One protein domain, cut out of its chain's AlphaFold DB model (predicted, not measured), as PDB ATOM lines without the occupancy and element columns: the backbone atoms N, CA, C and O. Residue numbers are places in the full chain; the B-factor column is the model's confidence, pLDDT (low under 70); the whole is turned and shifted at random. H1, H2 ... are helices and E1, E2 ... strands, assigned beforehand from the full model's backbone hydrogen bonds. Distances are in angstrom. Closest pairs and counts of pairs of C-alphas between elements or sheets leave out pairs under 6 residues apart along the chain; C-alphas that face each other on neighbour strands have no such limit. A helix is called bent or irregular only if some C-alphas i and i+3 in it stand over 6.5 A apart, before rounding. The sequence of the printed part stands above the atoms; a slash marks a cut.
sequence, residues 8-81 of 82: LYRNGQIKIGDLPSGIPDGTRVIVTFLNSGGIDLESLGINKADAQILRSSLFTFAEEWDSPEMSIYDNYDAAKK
ATOM      1  N   LEU A   8     158.257 195.074 179.586       91.56
ATOM      2  CA  LEU A   8     159.151 195.722 178.633       91.56
ATOM      3  C   LEU A   8     160.270 196.448 179.374       91.56
ATOM      4  O   LEU A   8     160.013 197.371 180.150       91.56
ATOM      5  N   TYR A   9     161.520 196.075 179.101       91.88
ATOM      6  CA  TYR A   9     162.676 196.800 179.616       91.88
ATOM      7  C   TYR A   9     162.945 198.056 178.779       91.88
ATOM      8  O   TYR A   9     163.219 197.978 177.582       91.88
ATOM      9  N   ARG A  10     162.872 199.236 179.403       93.00
ATOM     10  CA  ARG A  10     163.140 200.525 178.756       93.00
ATOM     11  C   ARG A  10     163.770 201.497 179.745       93.00
ATOM     12  O   ARG A  10     163.194 201.774 180.791       93.00
ATOM     13  N   ASN A  11     164.924 202.059 179.382       93.62
ATOM     14  CA  ASN A  11     165.641 203.075 180.164       93.62
ATOM     15  C   ASN A  11     165.926 202.650 181.619       93.62
ATOM     16  O   ASN A  11     165.697 203.423 182.547       93.62
ATOM     17  N   GLY A  12     166.379 201.413 181.838       93.06
ATOM     18  CA  GLY A  12     166.684 200.921 183.186       93.06
ATOM     19  C   GLY A  12     165.471 200.474 184.005       93.06
ATOM     20  O   GLY A  12     165.645 200.053 185.143       93.06
ATOM     21  N   GLN A  13     164.258 200.537 183.447       92.94
ATOM     22  CA  GLN A  13     163.020 200.173 184.137       92.94
ATOM     23  C   GLN A  13     162.293 199.045 183.408       92.94
ATOM     24  O   GLN A  13     162.279 198.999 182.179       92.94
ATOM     25  N   ILE A  14     161.650 198.162 184.172       92.31
ATOM     26  CA  ILE A  14     160.750 197.133 183.646       92.31
ATOM     27  C   ILE A  14     159.331 197.681 183.745       92.31
ATOM     28  O   ILE A  14     158.825 197.924 184.839       92.31
ATOM     29  N   LYS A  15     158.698 197.906 182.596       92.25
ATOM     30  CA  LYS A  15     157.303 198.331 182.511       92.25
ATOM     31  C   LYS A  15     156.421 197.101 182.413       92.25
ATOM     32  O   LYS A  15     156.478 196.381 181.420       92.25
ATOM     33  N   ILE A  16     155.621 196.884 183.445       91.06
ATOM     34  CA  ILE A  16     154.661 195.787 183.529       91.06
ATOM     35  C   ILE A  16     153.285 196.391 183.253       91.06
ATOM     36  O   ILE A  16     152.964 197.435 183.820       91.06
ATOM     37  N   GLY A  17     152.515 195.784 182.347       84.19
ATOM     38  CA  GLY A  17     151.152 196.233 182.044       84.19
ATOM     39  C   GLY A  17     150.215 195.949 183.214       84.19
ATOM     40  O   GLY A  17     149.724 196.875 183.852       84.19
ATOM     41  N   ASP A  18     150.064 194.664 183.539       81.50
ATOM     42  CA  ASP A  18     149.242 194.198 184.652       81.50
ATOM     43  C   ASP A  18     150.129 193.702 185.793       81.50
ATOM     44  O   ASP A  18     150.877 192.732 185.656       81.50
ATOM     45  N   LEU A  19     150.063 194.390 186.933       83.19
ATOM     46  CA  LEU A  19     150.815 193.991 188.116       83.19
ATOM     47  C   LEU A  19     150.301 192.637 188.630       83.19
ATOM     48  O   LEU A  19     149.091 192.475 188.821       83.19
ATOM     49  N   PRO A  20     151.194 191.674 188.909       84.31
ATOM     50  CA  PRO A  20     150.789 190.406 189.494       84.31
ATOM     51  C   PRO A  20     150.189 190.636 190.886       84.31
ATOM     52  O   PRO A  20     150.741 191.369 191.711       84.31
ATOM     53  N   SER A  21     149.058 189.995 191.160       86.44
ATOM     54  CA  SER A  21     148.374 190.067 192.450       86.44
ATOM     55  C   SER A  21     148.703 188.859 193.333       86.44
ATOM     56  O   SER A  21     149.156 187.817 192.860       86.44
ATOM     57  N   GLY A  22     148.496 189.003 194.646       87.44
ATOM     58  CA  GLY A  22     148.665 187.899 195.599       87.44
ATOM     59  C   GLY A  22     150.116 187.542 195.939       87.44
ATOM     60  O   GLY A  22     150.357 186.462 196.476       87.44
ATOM     61  N   ILE A  23     151.078 188.424 195.650       88.06
ATOM     62  CA  ILE A  23     152.478 188.251 196.056       88.06
ATOM     63  C   ILE A  23     152.687 188.917 197.428       88.06
ATOM     64  O   ILE A  23     152.427 190.115 197.550       88.06
ATOM     65  N   PRO A  24     153.143 188.183 198.463       91.06
ATOM     66  CA  PRO A  24     153.428 188.761 199.775       91.06
ATOM     67  C   PRO A  24     154.541 189.813 199.733       91.06
ATOM     68  O   PRO A  24     155.495 189.691 198.958       91.06
ATOM     69  N   ASP A  25     154.462 190.806 200.618       92.44
ATOM     70  CA  ASP A  25     155.535 191.787 200.789       92.44
ATOM     71  C   ASP A  25     156.865 191.113 201.183       92.44
ATOM     72  O   ASP A  25     156.886 190.082 201.859       92.44
ATOM     73  N   GLY A  26     157.985 191.663 200.711       91.50
ATOM     74  CA  GLY A  26     159.323 191.100 200.934       91.50
ATOM     75  C   GLY A  26     159.652 189.823 200.143       91.50
ATOM     76  O   GLY A  26     160.714 189.229 200.353       91.50
ATOM     77  N   THR A  27     158.787 189.389 199.220       91.44
ATOM     78  CA  THR A  27     159.071 188.241 198.344       91.44
ATOM     79  C   THR A  27     160.308 188.502 197.478       91.44
ATOM     80  O   THR A  27     160.415 189.526 196.804       91.44
ATOM     81  N   ARG A  28     161.254 187.554 197.469       91.88
ATOM     82  CA  ARG A  28     162.441 187.626 196.604       91.88
ATOM     83  C   ARG A  28     162.049 187.457 195.139       91.88
ATOM     84  O   ARG A  28     161.272 186.566 194.808       91.88
ATOM     85  N   VAL A  29     162.655 188.264 194.273       89.38
ATOM     86  CA  VAL A  29     162.412 188.243 192.826       89.38
ATOM     87  C   VAL A  29     163.659 187.816 192.057       89.38
ATOM     88  O   VAL A  29     164.784 188.099 192.469       89.38
ATOM     89  N   ILE A  30     163.446 187.150 190.924       90.50
ATOM     90  CA  ILE A  30     164.465 186.874 189.908       90.50
ATOM     91  C   ILE A  30     164.016 187.599 188.640       90.50
ATOM     92  O   ILE A  30     162.860 187.477 188.241       90.50
ATOM     93  N   VAL A  31     164.920 188.358 188.022       89.00
ATOM     94  CA  VAL A  31     164.661 189.064 186.763       89.00
ATOM     95  C   VAL A  31     165.486 188.413 185.663       89.00
ATOM     96  O   VAL A  31     166.712 188.381 185.749       89.00
ATOM     97  N   THR A  32     164.808 187.939 184.622       89.88
ATOM     98  CA  THR A  32     165.440 187.367 183.429       89.88
ATOM     99  C   THR A  32     165.160 188.273 182.237       89.88
ATOM    100  O   THR A  32     164.004 188.560 181.936       89.88
ATOM    101  N   PHE A  33     166.213 188.717 181.551       88.12
ATOM    102  CA  PHE A  33     166.089 189.497 180.320       88.12
ATOM    103  C   PHE A  33     166.115 188.560 179.120       88.12
ATOM    104  O   PHE A  33     167.111 187.879 178.878       88.12
ATOM    105  N   LEU A  34     165.014 188.529 178.376       84.31
ATOM    106  CA  LEU A  34     164.929 187.765 177.140       84.31
ATOM    107  C   LEU A  34     165.649 188.539 176.035       84.31
ATOM    108  O   LEU A  34     165.357 189.711 175.793       84.31
ATOM    109  N   ASN A  35     166.606 187.892 175.373       78.56
ATOM    110  CA  ASN A  35     167.219 188.451 174.180       78.56
ATOM    111  C   ASN A  35     166.264 188.227 173.003       78.56
ATOM    112  O   ASN A  35     165.918 187.090 172.699       78.56
ATOM    113  N   SER A  36     165.838 189.307 172.349       70.31
ATOM    114  CA  SER A  36     164.996 189.247 171.149       70.31
ATOM    115  C   SER A  36     165.779 188.895 169.881       70.31
ATOM    116  O   SER A  36     165.206 188.871 168.794       70.31
ATOM    117  N   GLY A  37     167.094 188.684 169.985       73.56
ATOM    118  CA  GLY A  37     167.892 188.151 168.892       73.56
ATOM    119  C   GLY A  37     167.363 186.784 168.472       73.56
ATOM    120  O   GLY A  37     167.118 185.923 169.318       73.56
ATOM    121  N   GLY A  38     167.184 186.590 167.164       74.94
ATOM    122  CA  GLY A  38     166.926 185.263 166.624       74.94
ATOM    123  C   GLY A  38     168.000 184.286 167.103       74.94
ATOM    124  O   GLY A  38     169.163 184.658 167.270       74.94
ATOM    125  N   ILE A  39     167.598 183.046 167.357       81.94
ATOM    126  CA  ILE A  39     168.540 181.995 167.724       81.94
ATOM    127  C   ILE A  39     169.378 181.686 166.485       81.94
ATOM    128  O   ILE A  39     168.841 181.254 165.464       81.94
ATOM    129  N   ASP A  40     170.685 181.910 166.573       84.94
ATOM    130  CA  ASP A  40     171.619 181.464 165.546       84.94
ATOM    131  C   ASP A  40     171.789 179.945 165.659       84.94
ATOM    132  O   ASP A  40     172.601 179.436 166.434       84.94
ATOM    133  N   LEU A  41     170.971 179.224 164.897       84.94
ATOM    134  CA  LEU A  41     170.980 177.767 164.862       84.94
ATOM    135  C   LEU A  41     172.331 177.210 164.392       84.94
ATOM    136  O   LEU A  41     172.751 176.172 164.901       84.94
ATOM    137  N   GLU A  42     173.048 177.917 163.510       87.94
ATOM    138  CA  GLU A  42     174.371 177.481 163.053       87.94
ATOM    139  C   GLU A  42     175.389 177.540 164.196       87.94
ATOM    140  O   GLU A  42     176.145 176.585 164.385       87.94
ATOM    141  N   SER A  43     175.355 178.590 165.027       88.00
ATOM    142  CA  SER A  43     176.196 178.673 166.236       88.00
ATOM    143  C   SER A  43     175.916 177.560 167.253       88.00
ATOM    144  O   SER A  43     176.788 177.206 168.046       88.00
ATOM    145  N   LEU A  44     174.711 176.983 167.211       87.19
ATOM    146  CA  LEU A  44     174.292 175.855 168.042       87.19
ATOM    147  C   LEU A  44     174.556 174.493 167.381       87.19
ATOM    148  O   LEU A  44     174.155 173.463 167.919       87.19
ATOM    149  N   GLY A  45     175.235 174.474 166.230       89.50
ATOM    150  CA  GLY A  45     175.592 173.254 165.509       89.50
ATOM    151  C   GLY A  45     174.467 172.671 164.656       89.50
ATOM    152  O   GLY A  45     174.616 171.561 164.158       89.50
ATOM    153  N   ILE A  46     173.363 173.398 164.469       90.69
ATOM    154  CA  ILE A  46     172.269 173.011 163.577       90.69
ATOM    155  C   ILE A  46     172.456 173.779 162.276       90.69
ATOM    156  O   ILE A  46     171.994 174.910 162.115       90.69
ATOM    157  N   ASN A  47     173.162 173.161 161.333       92.56
ATOM    158  CA  ASN A  47     173.323 173.755 160.014       92.56
ATOM    159  C   ASN A  47     172.074 173.515 159.145       92.56
ATOM    160  O   ASN A  47     171.141 172.788 159.496       92.56
ATOM    161  N   LYS A  48     172.057 174.128 157.960       91.75
ATOM    162  CA  LYS A  48     170.918 174.046 157.038       91.75
ATOM    163  C   LYS A  48     170.601 172.618 156.567       91.75
ATOM    164  O   LYS A  48     169.438 172.321 156.299       91.75
ATOM    165  N   ALA A  49     171.605 171.748 156.450       94.06
ATOM    166  CA  ALA A  49     171.400 170.350 156.077       94.06
ATOM    167  C   ALA A  49     170.746 169.568 157.224       94.06
ATOM    168  O   ALA A  49     169.777 168.848 156.984       94.06
ATOM    169  N   ASP A  50     171.190 169.786 158.463       91.81
ATOM    170  CA  ASP A  50     170.579 169.188 159.656       91.81
ATOM    171  C   ASP A  50     169.126 169.646 159.822       91.81
ATOM    172  O   ASP A  50     168.230 168.831 160.046       91.81
ATOM    173  N   ALA A  51     168.864 170.940 159.615       90.81
ATOM    174  CA  ALA A  51     167.512 171.491 159.636       90.81
ATOM    175  C   ALA A  51     166.614 170.863 158.556       90.81
ATOM    176  O   ALA A  51     165.442 170.577 158.808       90.81
ATOM    177  N   GLN A  52     167.154 170.616 157.358       92.44
ATOM    178  CA  GLN A  52     166.419 169.957 156.280       92.44
ATOM    179  C   GLN A  52     166.109 168.494 156.614       92.44
ATOM    180  O   GLN A  52     164.986 168.052 156.374       92.44
ATOM    181  N   ILE A  53     167.068 167.759 157.185       94.31
ATOM    182  CA  ILE A  53     166.865 166.375 157.631       94.31
ATOM    183  C   ILE A  53     165.772 166.329 158.697       94.31
ATOM    184  O   ILE A  53     164.824 165.561 158.552       94.31
ATOM    185  N   LEU A  54     165.861 167.194 159.712       90.81
ATOM    186  CA  LEU A  54     164.875 167.277 160.787       90.81
ATOM    187  C   LEU A  54     163.478 167.604 160.248       90.81
ATOM    188  O   LEU A  54     162.492 166.967 160.615       90.81
ATOM    189  N   ARG A  55     163.381 168.569 159.327       90.00
ATOM    190  CA  ARG A  55     162.107 168.926 158.699       90.00
ATOM    191  C   ARG A  55     161.524 167.754 157.913       90.00
ATOM    192  O   ARG A  55     160.332 167.490 158.019       90.00
ATOM    193  N   SER A  56     162.349 167.044 157.148       92.88
ATOM    194  CA  SER A  56     161.922 165.866 156.393       92.88
ATOM    195  C   SER A  56     161.502 164.707 157.302       92.88
ATOM    196  O   SER A  56     160.511 164.052 156.998       92.88
ATOM    197  N   SER A  57     162.195 164.473 158.423       93.06
ATOM    198  CA  SER A  57     161.833 163.409 159.368       93.06
ATOM    199  C   SER A  57     160.546 163.704 160.134       93.06
ATOM    200  O   SER A  57     159.839 162.777 160.510       93.06
ATOM    201  N   LEU A  58     160.245 164.982 160.379       93.12
ATOM    202  CA  LEU A  58     159.020 165.394 161.069       93.12
ATOM    203  C   LEU A  58     157.822 165.538 160.123       93.12
ATOM    204  O   LEU A  58     156.684 165.492 160.578       93.12
ATOM    205  N   PHE A  59     158.053 165.668 158.813       93.12
ATOM    206  CA  PHE A  59     156.987 165.851 157.824       93.12
ATOM    207  C   PHE A  59     155.969 164.702 157.808       93.12
ATOM    208  O   PHE A  59     154.800 164.929 157.518       93.12
ATOM    209  N   THR A  60     156.374 163.479 158.163       89.50
ATOM    210  CA  THR A  60     155.461 162.326 158.254       89.50
ATOM    211  C   THR A  60     154.371 162.496 159.311       89.50
ATOM    212  O   THR A  60     153.354 161.825 159.222       89.50
ATOM    213  N   PHE A  61     154.569 163.387 160.285       90.06
ATOM    214  CA  PHE A  61     153.597 163.700 161.335       90.06
ATOM    215  C   PHE A  61     152.803 164.979 161.045       90.06
ATOM    216  O   PHE A  61     151.965 165.360 161.852       90.06
ATOM    217  N   ALA A  62     153.066 165.660 159.921       88.94
ATOM    218  CA  ALA A  62     152.474 166.966 159.641       88.94
ATOM    219  C   ALA A  62     150.946 166.901 159.543       88.94
ATOM    220  O   ALA A  62     150.278 167.746 160.112       88.94
ATOM    221  N   GLU A  63     150.386 165.874 158.900       90.50
ATOM    222  CA  GLU A  63     148.928 165.731 158.772       90.50
ATOM    223  C   GLU A  63     148.234 165.575 160.134       90.50
ATOM    224  O   GLU A  63     147.215 166.208 160.393       90.50
ATOM    225  N   GLU A  64     148.811 164.770 161.030       90.69
ATOM    226  CA  GLU A  64     148.293 164.589 162.388       90.69
ATOM    227  C   GLU A  64     148.483 165.856 163.227       90.69
ATOM    228  O   GLU A  64     147.593 166.226 163.991       90.69
ATOM    229  N   TRP A  65     149.624 166.533 163.074       88.12
ATOM    230  CA  TRP A  65     149.952 167.751 163.815       88.12
ATOM    231  C   TRP A  65     149.136 168.971 163.367       88.12
ATOM    232  O   TRP A  65     148.747 169.781 164.200       88.12
ATOM    233  N   ASP A  66     148.834 169.079 162.074       89.69
ATOM    234  CA  ASP A  66     148.033 170.158 161.484       89.69
ATOM    235  C   ASP A  66     146.518 169.894 161.605       89.69
ATOM    236  O   ASP A  66     145.696 170.688 161.137       89.69
ATOM    237  N   SER A  67     146.128 168.777 162.229       93.94
ATOM    238  CA  SER A  67     144.726 168.457 162.478       93.94
ATOM    239  C   SER A  67     144.085 169.466 163.450       93.94
ATOM    240  O   SER A  67     144.741 169.954 164.378       93.94
ATOM    241  N   PRO A  68     142.786 169.793 163.292       91.94
ATOM    242  CA  PRO A  68     142.086 170.707 164.196       91.94
ATOM    243  C   PRO A  68     142.171 170.298 165.671       91.94
ATOM    244  O   PRO A  68     142.177 171.153 166.558       91.94
ATOM    245  N   GLU A  69     142.257 168.998 165.943       91.12
ATOM    246  CA  GLU A  69     142.369 168.418 167.277       91.12
ATOM    247  C   GLU A  69     143.658 168.837 167.994       91.12
ATOM    248  O   GLU A  69     143.661 168.939 169.220       91.12
ATOM    249  N   MET A  70     144.735 169.137 167.263       92.31
ATOM    250  CA  MET A  70     146.013 169.562 167.845       92.31
ATOM    251  C   MET A  70     146.038 171.029 168.271       92.31
ATOM    252  O   MET A  70     146.891 171.412 169.073       92.31
ATOM    253  N   SER A  71     145.043 171.831 167.871       88.31
ATOM    254  CA  SER A  71     144.884 173.218 168.347       88.31
ATOM    255  C   SER A  71     144.722 173.328 169.872       88.31
ATOM    256  O   SER A  71     144.927 174.393 170.456       88.31
ATOM    257  N   ILE A  72     144.417 172.220 170.564       89.75
ATOM    258  CA  ILE A  72     144.413 172.166 172.034       89.75
ATOM    259  C   ILE A  72     145.779 172.514 172.638       89.75
ATOM    260  O   ILE A  72     145.836 172.982 173.775       89.75
ATOM    261  N   TYR A  73     146.870 172.292 171.898       86.50
ATOM    262  CA  TYR A  73     148.228 172.574 172.355       86.50
ATOM    263  C   TYR A  73     148.625 174.043 172.186       86.50
ATOM    264  O   TYR A  73     149.503 174.499 172.916       86.50
ATOM    265  N   ASP A  74     147.925 174.813 171.343       87.00
ATOM    266  CA  ASP A  74     148.163 176.256 171.183       87.00
ATOM    267  C   ASP A  74     147.885 177.027 172.481       87.00
ATOM    268  O   ASP A  74     148.510 178.046 172.774       87.00
ATOM    269  N   ASN A  75     146.939 176.531 173.286       85.75
ATOM    270  CA  ASN A  75     146.627 177.075 174.604       85.75
ATOM    271  C   ASN A  75     146.345 175.954 175.611       85.75
ATOM    272  O   ASN A  75     145.269 175.869 176.216       85.75
ATOM    273  N   TYR A  76     147.342 175.084 175.775       82.12
ATOM    274  CA  TYR A  76     147.264 173.883 176.603       82.12
ATOM    275  C   TYR A  76     146.775 174.161 178.033       82.12
ATOM    276  O   TYR A  76     145.903 173.460 178.547       82.12
ATOM    277  N   ASP A  77     147.273 175.224 178.669       82.38
ATOM    278  CA  ASP A  77     146.903 175.567 180.045       82.38
ATOM    279  C   ASP A  77     145.447 176.032 180.187       82.38
ATOM    280  O   ASP A  77     144.843 175.835 181.246       82.38
ATOM    281  N   ALA A  78     144.861 176.636 179.146       82.81
ATOM    282  CA  ALA A  78     143.434 176.953 179.119       82.81
ATOM    283  C   ALA A  78     142.582 175.721 178.786       82.81
ATOM    284  O   ALA A  78     141.501 175.561 179.352       82.81
ATOM    285  N   ALA A  79     143.062 174.844 177.899       81.75
ATOM    286  CA  ALA A  79     142.381 173.605 177.531       81.75
ATOM    287  C   ALA A  79     142.305 172.612 178.705       81.75
ATOM    288  O   ALA A  79     141.249 172.043 178.952       81.75
ATOM    289  N   LYS A  80     143.383 172.472 179.488       81.81
ATOM    290  CA  LYS A  80     143.479 171.560 180.643       81.81
ATOM    291  C   LYS A  80     142.542 171.904 181.810       81.81
ATOM    292  O   LYS A  80     142.295 171.061 182.666       81.81
ATOM    293  N   LYS A  81     142.082 173.153 181.903       79.00
ATOM    294  CA  LYS A  81     141.233 173.645 183.005       79.00
ATOM    295  C   LYS A  81     139.730 173.479 182.744       79.00
ATOM    296  O   LYS A  81     138.945 173.853 183.615       79.00
TER     297      LYS A  81
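Overview. This is residues 8 to 81 of the 82 residues of an uncharacterized protein of Pseudanabaena sp. UWO311 (UniProt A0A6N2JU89). This is an open, flat chain with no packed core: a small two-strand hairpin, E1 and E2, lies at one end of its long axis, and the long helix H1 lies at the other. A long loop, residues 16 to 47, joins them; it swings out, comes back past the hairpin and crosses to H1, after which the short helices H2 and H3 turn the chain back, so that the helical part is an open hook. The printed part has 74 residues, with two named strands and three named helices in the order E1, E2, H1, H2, H3; the sheet has the order E1 - E2 and is antiparallel. The class is mostly helix, though under half of the residues are in named elements. The whole is extended, with a radius of gyration of the C-alphas of 19.8 A, and spans 51 by 37 by 19 A.

Along the chain. E1 is residues 8 to 10, 6.2 A long, and begins with C-alpha 8 at (159.151, 195.722, 178.633). E2 is residues 13 to 15, also 6.2 A long. H1 is residues 48 to 65, 22.9 A from first to last C-alpha, beginning with C-alpha 48 at (170.918, 174.046, 157.038). It is irregular, with C-alphas 60 and 63 7.4 A apart, and has a kink of 50 degrees near residue 59. H2 is residues 68 to 73, 10.4 A long; it is neither bent nor irregular, but only just: C-alphas 69 and 72 are 6.4 A apart. H3 is residues 76 to 79, 5.0 A long, and ends with C-alpha 79 at (142.381, 173.605, 177.531).

Arrangement. E1 and E2 form a hairpin, antiparallel at 145 degrees between their directions. C-alphas 9 and 14 face each other at 4.5 A, and N 10 and O 13 are within hydrogen-bond range at 2.8 A, as are N 8 and O 15 at 2.9 A. E1 is apart from H1, H2 and H3, and E2 is apart from H2 and H3. H1 and H2 are close but not clearly touching, the closest C-alphas being those of Glu 64 and Met 70, 7.7 A apart. Their lines stand at a steep tilt of 62 degrees, opposite ways. H2 and H3 are close but not clearly touching, the closest C-alphas being those of Ile 72 and Ala 79, 6.0 A apart. H1 and H3 are apart. Of the O i to N i+4 pairs, 9 of 14 are within hydrogen-bond range in H1 and 0 of 2 in H2, where 2 of 3 O i to N i+3 pairs are; H3 is too short for an O i to N i+4 pair.

Size, cuts and confidence. The two farthest C-alphas, those of Asp 25 and Ala 49, are 52.1 A apart. The link from E2 to H1 is long, with 32 residues; the other links are tight. Residues 18 to 30, 35 to 40 and 55 to 64 of H1 stand free. The printed part has no cut; its mean pLDDT is 88.3, and no printed residue is under 70.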